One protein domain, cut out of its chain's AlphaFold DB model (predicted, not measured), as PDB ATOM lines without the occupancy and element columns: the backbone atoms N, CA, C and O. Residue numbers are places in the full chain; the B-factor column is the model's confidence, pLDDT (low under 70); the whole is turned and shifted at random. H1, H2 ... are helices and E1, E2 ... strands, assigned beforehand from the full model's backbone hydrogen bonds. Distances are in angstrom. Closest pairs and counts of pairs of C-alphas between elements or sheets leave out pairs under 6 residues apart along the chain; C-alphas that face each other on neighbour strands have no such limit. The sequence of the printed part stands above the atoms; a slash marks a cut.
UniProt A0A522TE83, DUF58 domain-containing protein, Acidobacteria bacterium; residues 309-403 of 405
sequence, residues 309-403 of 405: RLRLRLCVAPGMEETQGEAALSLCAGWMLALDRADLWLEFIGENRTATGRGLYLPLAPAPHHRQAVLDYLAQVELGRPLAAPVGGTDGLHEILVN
ATOM      1  N   ARG A 309     182.248 132.069 144.709       86.81
ATOM      2  CA  ARG A 309     183.133 132.734 143.745       86.81
ATOM      3  C   ARG A 309     182.378 132.997 142.449       86.81
ATOM      4  O   ARG A 309     181.970 132.057 141.766       86.81
ATOM      5  N   LEU A 310     182.221 134.267 142.112       88.88
ATOM      6  CA  LEU A 310     181.454 134.741 140.969       88.88
ATOM      7  C   LEU A 310     182.348 135.541 140.024       88.88
ATOM      8  O   LEU A 310     183.292 136.207 140.447       88.88
ATOM      9  N   ARG A 311     182.016 135.504 138.738       91.44
ATOM     10  CA  ARG A 311     182.512 136.439 137.733       91.44
ATOM     11  C   ARG A 311     181.365 137.348 137.323       91.44
ATOM     12  O   ARG A 311     180.338 136.846 136.890       91.44
ATOM     13  N   LEU A 312     181.549 138.662 137.396       92.12
ATOM     14  CA  LEU A 312     180.635 139.642 136.809       92.12
ATOM     15  C   LEU A 312     181.290 140.234 135.562       92.12
ATOM     16  O   LEU A 312     182.332 140.888 135.652       92.12
ATOM     17  N   ARG A 313     180.690 139.990 134.396       92.00
ATOM     18  CA  ARG A 313     181.189 140.486 133.112       92.00
ATOM     19  C   ARG A 313     180.209 141.483 132.516       92.00
ATOM     20  O   ARG A 313     179.069 141.128 132.249       92.00
ATOM     21  N   LEU A 314     180.668 142.707 132.273       91.69
ATOM     22  CA  LEU A 314     179.918 143.733 131.555       91.69
ATOM     23  C   LEU A 314     180.409 143.822 130.109       91.69
ATOM     24  O   LEU A 314     181.576 144.144 129.862       91.69
ATOM     25  N   CYS A 315     179.487 143.619 129.170       89.50
ATOM     26  CA  CYS A 315     179.734 143.794 127.744       89.50
ATOM     27  C   CYS A 315     178.523 144.451 127.066       89.50
ATOM     28  O   CYS A 315     177.495 143.811 126.852       89.50
ATOM     29  N   VAL A 316     178.651 145.732 126.703       88.38
ATOM     30  CA  VAL A 316     177.653 146.443 125.886       88.38
ATOM     31  C   VAL A 316     178.180 146.617 124.463       88.38
ATOM     32  O   VAL A 316     179.186 147.300 124.258       88.38
ATOM     33  N   ALA A 317     177.511 146.007 123.482       85.06
ATOM     34  CA  ALA A 317     177.972 145.972 122.094       85.06
ATOM     35  C   ALA A 317     177.949 147.366 121.420       85.06
ATOM     36  O   ALA A 317     177.039 148.166 121.671       85.06
ATOM     37  N   PRO A 318     178.910 147.677 120.526       82.50
ATOM     38  CA  PRO A 318     178.883 148.920 119.761       82.50
ATOM     39  C   PRO A 318     177.706 148.918 118.774       82.50
ATOM     40  O   PRO A 318     177.460 147.924 118.097       82.50
ATOM     41  N   GLY A 319     176.997 150.045 118.666       79.88
ATOM     42  CA  GLY A 319     175.854 150.206 117.755       79.88
ATOM     43  C   GLY A 319     174.480 149.920 118.368       79.88
ATOM     44  O   GLY A 319     173.478 150.023 117.666       79.88
ATOM     45  N   MET A 320     174.417 149.595 119.659       80.44
ATOM     46  CA  MET A 320     173.153 149.507 120.388       80.44
ATOM     47  C   MET A 320     172.562 150.874 120.720       80.44
ATOM     48  O   MET A 320     173.272 151.880 120.789       80.44
ATOM     49  N   GLU A 321     171.250 150.882 120.945       86.25
ATOM     50  CA  GLU A 321     170.529 152.057 121.418       86.25
ATOM     51  C   GLU A 321     171.048 152.480 122.801       86.25
ATOM     52  O   GLU A 321     171.262 151.642 123.682       86.25
ATOM     53  N   GLU A 322     171.237 153.788 122.996       86.31
ATOM     54  CA  GLU A 322     171.797 154.361 124.229       86.31
ATOM     55  C   GLU A 322     171.019 153.876 125.461       86.31
ATOM     56  O   GLU A 322     171.628 153.414 126.419       86.31
ATOM     57  N   THR A 323     169.685 153.842 125.400       88.81
ATOM     58  CA  THR A 323     168.811 153.399 126.499       88.81
ATOM     59  C   THR A 323     169.061 151.956 126.948       88.81
ATOM     60  O   THR A 323     169.045 151.680 128.145       88.81
ATOM     61  N   GLN A 324     169.321 151.030 126.019       89.38
ATOM     62  CA  GLN A 324     169.631 149.634 126.360       89.38
ATOM     63  C   GLN A 324     171.023 149.516 126.985       89.38
ATOM     64  O   GLN A 324     171.225 148.759 127.935       89.38
ATOM     65  N   GLY A 325     171.980 150.304 126.486       89.81
ATOM     66  CA  GLY A 325     173.304 150.401 127.091       89.81
ATOM     67  C   GLY A 325     173.253 150.964 128.512       89.81
ATOM     68  O   GLY A 325     173.868 150.393 129.409       89.81
ATOM     69  N   GLU A 326     172.470 152.020 128.745       92.25
ATOM     70  CA  GLU A 326     172.221 152.566 130.086       92.25
ATOM     71  C   GLU A 326     171.615 151.520 131.025       92.25
ATOM     72  O   GLU A 326     172.083 151.362 132.151       92.25
ATOM     73  N   ALA A 327     170.621 150.763 130.552       92.25
ATOM     74  CA  ALA A 327     169.977 149.715 131.338       92.25
ATOM     75  C   ALA A 327     170.964 148.615 131.762       92.25
ATOM     76  O   ALA A 327     170.933 148.179 132.912       92.25
ATOM     77  N   ALA A 328     171.887 148.209 130.881       93.06
ATOM     78  CA  ALA A 328     172.939 147.250 131.222       93.06
ATOM     79  C   ALA A 328     173.894 147.798 132.300       93.06
ATOM     80  O   ALA A 328     174.282 147.074 133.219       93.06
ATOM     81  N   LEU A 329     174.239 149.090 132.251       94.56
ATOM     82  CA  LEU A 329     175.065 149.729 133.283       94.56
ATOM     83  C   LEU A 329     174.331 149.827 134.626       94.56
ATOM     84  O   LEU A 329     174.920 149.534 135.666       94.56
ATOM     85  N   SER A 330     173.045 150.174 134.604       94.94
ATOM     86  CA  SER A 330     172.154 150.145 135.768       94.94
ATOM     87  C   SER A 330     172.027 148.752 136.384       94.94
ATOM     88  O   SER A 330     172.076 148.602 137.607       94.94
ATOM     89  N   LEU A 331     171.907 147.719 135.549       94.75
ATOM     90  CA  LEU A 331     171.852 146.327 135.985       94.75
ATOM     91  C   LEU A 331     173.180 145.896 136.619       94.75
ATOM     92  O   LEU A 331     173.183 145.285 137.684       94.75
ATOM     93  N   CYS A 332     174.308 146.267 136.010       94.94
ATOM     94  CA  CYS A 332     175.634 145.995 136.558       94.94
ATOM     95  C   CYS A 332     175.854 146.689 137.908       94.94
ATOM     96  O   CYS A 332     176.414 146.079 138.818       94.94
ATOM     97  N   ALA A 333     175.397 147.935 138.063       95.50
ATOM     98  CA  ALA A 333     175.439 148.631 139.347       95.50
ATOM     99  C   ALA A 333     174.563 147.932 140.391       95.50
ATOM    100  O   ALA A 333     175.028 147.695 141.503       95.50
ATOM    101  N   GLY A 334     173.342 147.532 140.022       94.56
ATOM    102  CA  GLY A 334     172.457 146.750 140.889       94.56
ATOM    103  C   GLY A 334     173.109 145.452 141.370       94.56
ATOM    104  O   GLY A 334     173.110 145.169 142.567       94.56
ATOM    105  N   TRP A 335     173.724 144.686 140.461       94.31
ATOM    106  CA  TRP A 335     174.465 143.478 140.826       94.31
ATOM    107  C   TRP A 335     175.607 143.791 141.779       94.31
ATOM    108  O   TRP A 335     175.793 143.074 142.756       94.31
ATOM    109  N   MET A 336     176.346 144.873 141.539       94.25
ATOM    110  CA  MET A 336     177.460 145.245 142.400       94.25
ATOM    111  C   MET A 336     177.005 145.596 143.826       94.25
ATOM    112  O   MET A 336     177.675 145.220 144.782       94.25
ATOM    113  N   LEU A 337     175.836 146.229 143.981       92.38
ATOM    114  CA  LEU A 337     175.198 146.457 145.283       92.38
ATOM    115  C   LEU A 337     174.719 145.155 145.944       92.38
ATOM    116  O   LEU A 337     174.951 144.960 147.133       92.38
ATOM    117  N   ALA A 338     174.089 144.249 145.192       92.25
ATOM    118  CA  ALA A 338     173.610 142.970 145.727       92.25
ATOM    119  C   ALA A 338     174.763 142.042 146.159       92.25
ATOM    120  O   ALA A 338     174.637 141.284 147.126       92.25
ATOM    121  N   LEU A 339     175.890 142.114 145.443       90.94
ATOM    122  CA  LEU A 339     177.103 141.331 145.674       90.94
ATOM    123  C   LEU A 339     178.013 141.915 146.760       90.94
ATOM    124  O   LEU A 339     179.007 141.277 147.096       90.94
ATOM    125  N   ASP A 340     177.699 143.083 147.323       89.25
ATOM    126  CA  ASP A 340     178.501 143.772 148.342       89.25
ATOM    127  C   ASP A 340     178.397 143.100 149.726       89.25
ATOM    128  O   ASP A 340     177.930 143.665 150.716       89.25
ATOM    129  N   ARG A 341     178.780 141.822 149.785       86.75
ATOM    130  CA  ARG A 341     178.756 140.978 150.980       86.75
ATOM    131  C   ARG A 341     180.121 140.325 151.176       86.75
ATOM    132  O   ARG A 341     180.757 139.878 150.226       86.75
ATOM    133  N   ALA A 342     180.570 140.244 152.428       77.56
ATOM    134  CA  ALA A 342     181.909 139.753 152.771       77.56
ATOM    135  C   ALA A 342     182.126 138.250 152.490       77.56
ATOM    136  O   ALA A 342     183.265 137.795 152.427       77.56
ATOM    137  N   ASP A 343     181.052 137.476 152.324       82.56
ATOM    138  CA  ASP A 343     181.069 136.039 152.026       82.56
ATOM    139  C   ASP A 343     181.157 135.725 150.521       82.56
ATOM    140  O   ASP A 343     181.152 134.555 150.134       82.56
ATOM    141  N   LEU A 344     181.240 136.749 149.666       87.56
ATOM    142  CA  LEU A 344     181.323 136.612 148.215       87.56
ATOM    143  C   LEU A 344     182.695 137.028 147.699       87.56
ATOM    144  O   LEU A 344     183.257 138.046 148.100       87.56
ATOM    145  N   TRP A 345     183.203 136.251 146.750       89.25
ATOM    146  CA  TRP A 345     184.415 136.565 146.006       89.25
ATOM    147  C   TRP A 345     184.036 136.876 144.566       89.25
ATOM    148  O   TRP A 345     183.310 136.110 143.938       89.25
ATOM    149  N   LEU A 346     184.527 137.991 144.042       91.88
ATOM    150  CA  LEU A 346     184.141 138.514 142.742       91.88
ATOM    151  C   LEU A 346     185.366 138.740 141.860       91.88
ATOM    152  O   LEU A 346     186.287 139.445 142.254       91.88
ATOM    153  N   GLU A 347     185.355 138.174 140.659       92.31
ATOM    154  CA  GLU A 347     186.171 138.622 139.527       92.31
ATOM    155  C   GLU A 347     185.311 139.567 138.677       92.31
ATOM    156  O   GLU A 347     184.169 139.232 138.357       92.31
ATOM    157  N   PHE A 348     185.826 140.743 138.309       93.44
ATOM    158  CA  PHE A 348     185.095 141.697 137.467       93.44
ATOM    159  C   PHE A 348     185.808 141.927 136.135       93.44
ATOM    160  O   PHE A 348     187.010 142.201 136.103       93.44
ATOM    161  N   ILE A 349     185.048 141.858 135.040       91.44
ATOM    162  CA  ILE A 349     185.531 142.105 133.679       91.44
ATOM    163  C   ILE A 349     184.608 143.119 132.999       91.44
ATOM    164  O   ILE A 349     183.480 142.805 132.631       91.44
ATOM    165  N   GLY A 350     185.093 144.339 132.803       90.50
ATOM    166  CA  GLY A 350     184.434 145.387 132.033       90.50
ATOM    167  C   GLY A 350     185.108 145.583 130.679       90.50
ATOM    168  O   GLY A 350     186.252 146.033 130.614       90.50
ATOM    169  N   GLU A 351     184.394 145.286 129.595       89.06
ATOM    170  CA  GLU A 351     184.933 145.380 128.228       89.06
ATOM    171  C   GLU A 351     184.690 146.736 127.563       89.06
ATOM    172  O   GLU A 351     185.285 147.058 126.536       89.06
ATOM    173  N   ASN A 352     183.813 147.561 128.122       89.06
ATOM    174  CA  ASN A 352     183.507 148.876 127.581       89.06
ATOM    175  C   ASN A 352     184.633 149.884 127.855       89.06
ATOM    176  O   ASN A 352     185.284 149.881 128.896       89.06
ATOM    177  N   ARG A 353     184.888 150.778 126.895       87.12
ATOM    178  CA  ARG A 353     185.926 151.800 127.062       87.12
ATOM    179  C   ARG A 353     185.433 152.933 127.954       87.12
ATOM    180  O   ARG A 353     184.320 153.428 127.792       87.12
ATOM    181  N   THR A 354     186.312 153.381 128.839       85.94
ATOM    182  CA  THR A 354     186.177 154.672 129.526       85.94
ATOM    183  C   THR A 354     186.841 155.789 128.718       85.94
ATOM    184  O   THR A 354     187.535 155.518 127.733       85.94
ATOM    185  N   ALA A 355     186.728 157.039 129.175       77.62
ATOM    186  CA  ALA A 355     187.452 158.187 128.614       77.62
ATOM    187  C   ALA A 355     188.984 157.975 128.504       77.62
ATOM    188  O   ALA A 355     189.641 158.568 127.653       77.62
ATOM    189  N   THR A 356     189.568 157.093 129.329       77.94
ATOM    190  CA  THR A 356     190.998 156.724 129.259       77.94
ATOM    191  C   THR A 356     191.326 155.691 128.168       77.94
ATOM    192  O   THR A 356     192.488 155.347 127.958       77.94
ATOM    193  N   GLY A 357     190.311 155.178 127.468       77.50
ATOM    194  CA  GLY A 357     190.438 154.208 126.380       77.50
ATOM    195  C   GLY A 357     190.618 152.752 126.818       77.50
ATOM    196  O   GLY A 357     190.831 151.899 125.956       77.50
ATOM    197  N   ARG A 358     190.535 152.447 128.120       79.81
ATOM    198  CA  ARG A 358     190.698 151.095 128.681       79.81
ATOM    199  C   ARG A 358     189.386 150.556 129.260       79.81
ATOM    200  O   ARG A 358     188.556 151.343 129.720       79.81
ATOM    201  N   GLY A 359     189.239 149.230 129.222       85.31
ATOM    202  CA  GLY A 359     188.289 148.484 130.054       85.31
ATOM    203  C   GLY A 359     188.819 148.309 131.483       85.31
ATOM    204  O   GLY A 359     189.888 148.831 131.817       85.31
ATOM    205  N   LEU A 360     188.097 147.560 132.314       90.38
ATOM    206  CA  LEU A 360     188.467 147.292 133.705       90.38
ATOM    207  C   LEU A 360     188.556 145.783 133.952       90.38
ATOM    208  O   LEU A 360     187.607 145.058 133.688       90.38
ATOM    209  N   TYR A 361     189.680 145.319 134.494       91.06
ATOM    210  CA  TYR A 361     189.833 143.954 134.996       91.06
ATOM    211  C   TYR A 361     190.187 144.010 136.477       91.06
ATOM    212  O   TYR A 361     191.156 144.677 136.848       91.06
ATOM    213  N   LEU A 362     189.415 143.312 137.306       91.56
ATOM    214  CA  LEU A 362     189.701 143.121 138.722       91.56
ATOM    215  C   LEU A 362     189.776 141.611 139.003       91.56
ATOM    216  O   LEU A 362     188.792 140.906 138.747       91.56
ATOM    217  N   PRO A 363     190.924 141.103 139.491       91.06
ATOM    218  CA  PRO A 363     191.101 139.682 139.775       91.06
ATOM    219  C   PRO A 363     190.221 139.252 140.950       91.06
ATOM    220  O   PRO A 363     189.781 140.087 141.725       91.06
ATOM    221  N   LEU A 364     190.006 137.948 141.122       89.69
ATOM    222  CA  LEU A 364     189.154 137.413 142.185       89.69
ATOM    223  C   LEU A 364     189.582 137.905 143.589       89.69
ATOM    224  O   LEU A 364     190.659 137.560 144.078       89.69
ATOM    225  N   ALA A 365     188.707 138.659 144.254       89.62
ATOM    226  CA  ALA A 365     188.886 139.161 145.621       89.62
ATOM    227  C   ALA A 365     187.519 139.281 146.326       89.62
ATOM    228  O   ALA A 365     186.493 139.145 145.654       89.62
ATOM    229  N   PRO A 366     187.455 139.537 147.647       89.69
ATOM    230  CA  PRO A 366     186.190 139.820 148.324       89.69
ATOM    231  C   PRO A 366     185.411 140.934 147.614       89.69
ATOM    232  O   PRO A 366     185.962 142.003 147.347       89.69
ATOM    233  N   ALA A 367     184.138 140.690 147.312       90.19
ATOM    234  CA  ALA A 367     183.320 141.576 146.485       90.19
ATOM    235  C   ALA A 367     183.270 143.050 146.960       90.19
ATOM    236  O   ALA A 367     183.375 143.931 146.098       90.19
ATOM    237  N   PRO A 368     183.237 143.359 148.277       92.38
ATOM    238  CA  PRO A 368     183.269 144.745 148.755       92.38
ATOM    239  C   PRO A 368     184.512 145.534 148.327       92.38
ATOM    240  O   PRO A 368     184.449 146.747 148.144       92.38
ATOM    241  N   HIS A 369     185.649 144.865 148.099       92.94
ATOM    242  CA  HIS A 369     186.878 145.535 147.658       92.94
ATOM    243  C   HIS A 369     186.781 146.072 146.223       92.94
ATOM    244  O   HIS A 369     187.547 146.959 145.848       92.94
ATOM    245  N   HIS A 370     185.861 145.547 145.411       93.50
ATOM    246  CA  HIS A 370     185.683 145.964 144.020       93.50
ATOM    247  C   HIS A 370     184.597 147.018 143.831       93.50
ATOM    248  O   HIS A 370     184.612 147.694 142.804       93.50
ATOM    249  N   ARG A 371     183.698 147.201 144.808       93.19
ATOM    250  CA  ARG A 371     182.514 148.067 144.698       93.19
ATOM    251  C   ARG A 371     182.842 149.446 144.122       93.19
ATOM    252  O   ARG A 371     182.325 149.799 143.065       93.19
ATOM    253  N   GLN A 372     183.730 150.190 144.781       93.00
ATOM    254  CA  GLN A 372     184.063 151.561 144.387       93.00
ATOM    255  C   GLN A 372     184.667 151.619 142.977       93.00
ATOM    256  O   GLN A 372     184.216 152.393 142.138       93.00
ATOM    257  N   ALA A 373     185.636 150.747 142.679       92.62
ATOM    258  CA  ALA A 373     186.297 150.710 141.375       92.62
ATOM    259  C   ALA A 373     185.329 150.354 140.233       92.62
ATOM    260  O   ALA A 373     185.435 150.908 139.137       92.62
ATOM    261  N   VAL A 374     184.376 149.449 140.484       94.31
ATOM    262  CA  VAL A 374     183.331 149.085 139.520       94.31
ATOM    263  C   VAL A 374     182.372 150.255 139.302       94.31
ATOM    264  O   VAL A 374     182.123 150.606 138.151       94.31
ATOM    265  N   LEU A 375     181.876 150.900 140.362       94.69
ATOM    266  CA  LEU A 375     180.983 152.061 140.245       94.69
ATOM    267  C   LEU A 375     181.656 153.231 139.507       94.69
ATOM    268  O   LEU A 375     181.071 153.778 138.567       94.69
ATOM    269  N   ASP A 376     182.909 153.547 139.847       93.19
ATOM    270  CA  ASP A 376     183.710 154.571 139.168       93.19
ATOM    271  C   ASP A 376     183.878 154.266 137.680       93.19
ATOM    272  O   ASP A 376     183.785 155.165 136.839       93.19
ATOM    273  N   TYR A 377     184.114 152.999 137.337       93.31
ATOM    274  CA  TYR A 377     184.195 152.558 135.952       93.31
ATOM    275  C   TYR A 377     182.850 152.717 135.233       93.31
ATOM    276  O   TYR A 377     182.815 153.332 134.168       93.31
ATOM    277  N   LEU A 378     181.739 152.263 135.827       94.62
ATOM    278  CA  LEU A 378     180.394 152.361 135.244       94.62
ATOM    279  C   LEU A 378     179.956 153.812 134.981       94.62
ATOM    280  O   LEU A 378     179.337 154.090 133.949       94.62
ATOM    281  N   ALA A 379     180.312 154.746 135.869       93.19
ATOM    282  CA  ALA A 379     180.070 156.177 135.669       93.19
ATOM    283  C   ALA A 379     180.836 156.755 134.467       93.19
ATOM    284  O   ALA A 379     180.427 157.767 133.906       93.19
ATOM    285  N   GLN A 380     181.944 156.131 134.059       91.88
ATOM    286  CA  GLN A 380     182.855 156.647 133.033       91.88
ATOM    287  C   GLN A 380     182.779 155.903 131.694       91.88
ATOM    288  O   GLN A 380     183.493 156.276 130.761       91.88
ATOM    289  N   VAL A 381     181.960 154.851 131.589       91.12
ATOM    290  CA  VAL A 381     181.784 154.081 130.349       91.12
ATOM    291  C   VAL A 381     181.178 154.954 129.248       91.12
ATOM    292  O   VAL A 381     180.072 155.475 129.402       91.12
ATOM    293  N   GLU A 382     181.864 155.036 128.104       87.56
ATOM    294  CA  GLU A 382     181.347 155.634 126.871       87.56
ATOM    295  C   GLU A 382     180.638 154.568 126.021       87.56
ATOM    296  O   GLU A 382     181.271 153.657 125.473       87.56
ATOM    297  N   LEU A 383     179.316 154.686 125.881       85.94
ATOM    298  CA  LEU A 383     178.523 153.806 125.018       85.94
ATOM    299  C   LEU A 383     178.823 154.070 123.530       85.94
ATOM    300  O   LEU A 383     179.163 155.183 123.129       85.94
ATOM    301  N   GLY A 384     178.727 153.030 122.695       78.69
ATOM    302  CA  GLY A 384     178.953 153.122 121.243       78.69
ATOM    303  C   GLY A 384     180.421 153.075 120.793       78.69
ATOM    304  O   GLY A 384     180.693 153.017 119.593       78.69
ATOM    305  N   ARG A 385     181.383 153.050 121.722       80.19
ATOM    306  CA  ARG A 385     182.802 152.813 121.409       80.19
ATOM    307  C   ARG A 385     183.084 151.319 121.186       80.19
ATOM    308  O   ARG A 385     182.421 150.480 121.793       80.19
ATOM    309  N   PRO A 386     184.097 150.960 120.368       76.81
ATOM    310  CA  PRO A 386     184.550 149.579 120.258       76.81
ATOM    311  C   PRO A 386     184.990 149.042 121.620       76.81
ATOM    312  O   PRO A 386     185.651 149.756 122.379       76.81
ATOM    313  N   LEU A 387     184.681 147.775 121.884       79.50
ATOM    314  CA  LEU A 387     185.099 147.089 123.102       79.50
ATOM    315  C   LEU A 387     186.634 147.096 123.242       79.50
ATOM    316  O   LEU A 387     187.391 147.123 122.263       79.50
ATOM    317  N   ALA A 388     187.104 147.128 124.480       74.00
ATOM    318  CA  ALA A 388     188.470 146.800 124.841       74.00
ATOM    319  C   ALA A 388     188.607 145.272 124.894       74.00
ATOM    320  O   ALA A 388     187.709 144.582 125.372       74.00
ATOM    321  N   ALA A 389     189.723 144.736 124.392       64.19
ATOM    322  CA  ALA A 389     189.983 143.302 124.474       64.19
ATOM    323  C   ALA A 389     190.027 142.854 125.952       64.19
ATOM    324  O   ALA A 389     190.630 143.565 126.763       64.19
ATOM    325  N   PRO A 390     189.425 141.703 126.310       59.53
ATOM    326  CA  PRO A 390     189.460 141.202 127.677       59.53
ATOM    327  C   PRO A 390     190.908 140.913 128.091       59.53
ATOM    328  O   PRO A 390     191.656 140.252 127.369       59.53
ATOM    329  N   VAL A 391     191.316 141.429 129.250       56.09
ATOM    330  CA  VAL A 391     192.653 141.205 129.817       56.09
ATOM    331  C   VAL A 391     192.519 140.205 130.963       56.09
ATOM    332  O   VAL A 391     192.345 140.600 132.106       56.09
ATOM    333  N   GLY A 392     192.596 138.911 130.649       60.94
ATOM    334  CA  GLY A 392     192.597 137.829 131.643       60.94
ATOM    335  C   GLY A 392     191.218 137.269 132.016       60.94
ATOM    336  O   GLY A 392     190.183 137.749 131.559       60.94
ATOM    337  N   GLY A 393     191.231 136.201 132.819       61.94
ATOM    338  CA  GLY A 393     190.043 135.512 133.322       61.94
ATOM    339  C   GLY A 393     190.400 134.174 133.974       61.94
ATOM    340  O   GLY A 393     191.178 133.396 133.425       61.94
ATOM    341  N   THR A 394     189.849 133.915 135.156       65.44
ATOM    342  CA  THR A 394     190.055 132.658 135.892       65.44
ATOM    343  C   THR A 394     189.077 131.574 135.418       65.44
ATOM    344  O   THR A 394     187.866 131.739 135.550       65.44
ATOM    345  N   ASP A 395     189.539 130.455 134.862       68.62
ATOM    346  CA  ASP A 395     188.621 129.408 134.383       68.62
ATOM    347  C   ASP A 395     187.804 128.755 135.518       68.62
ATOM    348  O   ASP A 395     188.307 128.509 136.615       68.62
ATOM    349  N   GLY A 396     186.531 128.439 135.239       66.19
ATOM    350  CA  GLY A 396     185.667 127.643 136.125       66.19
ATOM    351  C   GLY A 396     184.834 128.407 137.167       66.19
ATOM    352  O   GLY A 396     184.322 127.774 138.090       66.19
ATOM    353  N   LEU A 397     184.688 129.731 137.039       75.12
ATOM    354  CA  LEU A 397     183.809 130.557 137.883       75.12
ATOM    355  C   LEU A 397     182.357 130.582 137.370       75.12
ATOM    356  O   LEU A 397     182.120 130.501 136.166       75.12
ATOM    357  N   HIS A 398     181.389 130.754 138.278       76.00
ATOM    358  CA  HIS A 398     180.003 131.058 137.905       76.00
ATOM    359  C   HIS A 398     179.930 132.479 137.326       76.00
ATOM    360  O   HIS A 398     180.227 133.447 138.027       76.00
ATOM    361  N   GLU A 399     179.571 132.602 136.047       83.81
ATOM    362  CA  GLU A 399     179.578 133.869 135.308       83.81
ATOM    363  C   GLU A 399     178.182 134.501 135.250       83.81
ATOM    364  O   GLU A 399     177.239 133.925 134.712       83.81
ATOM    365  N   ILE A 400     178.076 135.714 135.789       82.06
ATOM    366  CA  ILE A 400     176.965 136.640 135.591       82.06
ATOM    367  C   ILE A 400     177.362 137.544 134.424       82.06
ATOM    368  O   ILE A 400     178.175 138.463 134.572       82.06
ATOM    369  N   LEU A 401     176.807 137.255 133.248       84.19
ATOM    370  CA  LEU A 401     176.968 138.098 132.071       84.19
ATOM    371  C   LEU A 401     175.912 139.202 132.103       84.19
ATOM    372  O   LEU A 401     174.725 138.943 131.928       84.19
ATOM    373  N   VAL A 402     176.359 140.438 132.300       81.88
ATOM    374  CA  VAL A 402     175.546 141.632 132.086       81.88
ATOM    375  C   VAL A 402     175.797 142.104 130.665       81.88
ATOM    376  O   VAL A 402     176.770 142.800 130.359       81.88
ATOM    377  N   ASN A 403     174.908 141.666 129.788       78.00
ATOM    378  CA  ASN A 403     174.754 142.202 128.455       78.00
ATOM    379  C   ASN A 403     173.464 143.037 128.403       78.00
ATOM    380  O   ASN A 403     172.771 143.264 129.392       78.00
TER     381      ASN A 403
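AT A GLANCE: This is residues 309 to 403 of the 405 residues of the protein "DUF58 domain-containing protein" of Acidobacteria bacterium (UniProt A0A522TE83). A twisted four-stranded sheet has two helices, H1 and H2, side by side over one face, both running along the strands in two layers. From H2, the long unnamed stretch of residues 381 to 397 loops round past the other face to edge strand E4. The printed part has 95 residues, in the order E1 H1 E2 E3 H2 E4; the mixed sheet runs E3 E2 E1 E4, and the class is mixed, helices and strands. It is compact, with a radius of gyration of the C-alphas of 12.4 A, and elongated, spanning 37 by 24 by 22 A.

HOW THE PARTS SIT: Inner strands E1, residues 309 to 314, and E2, residues 344 to 350, are parallel, with N 312 and O 347 2.8 A apart. E4, residues 398 to 402, is parallel to E1, with N 313 and O 400 at 2.9 A. E3, residues 360 to 366, forms an antiparallel hairpin with E2, with N 348 and O 362 at 3.0 A. The sheet is twisted, its C-alphas up to 4.1 A off the best plane. H1, residues 322 to 338, is on the sheet at a height of 9.2 A, over E1 and, only just, with 3 C-alphas, over E4. E1, H1 and E2 make a strand-helix-strand unit, two parallel strands joined through a helix, with a right-handed crossover. H2, residues 371 to 380, is on the same face at 10.0 A, over E3 and E2. H1 and H2 touch, closest at the C-alphas of Met 336 and Arg 371, 6.2 A, at a shallow tilt of 9 degrees, opposite ways. In both helices every O i to N i+4 pair is within hydrogen-bond range. E3 and E4 are apart.

IN THESE COORDINATES: E1 begins at C-alpha 309 (183.133, 132.734, 143.745); E4 ends at C-alpha 402 (175.546, 141.632, 132.086). H1 is 24.4 A long, E2 18.7 A, E1 16.7 A, E3 16.6 A, H2 14.5 A and E4 12.9 A.

THE WHOLE: The C-alphas farthest apart, of Gly 319 and Asp 343, are 37.4 A apart. The printed part has no cut. The link from H2 to E4 is long; its residues 389 to 396 have pLDDT under 70.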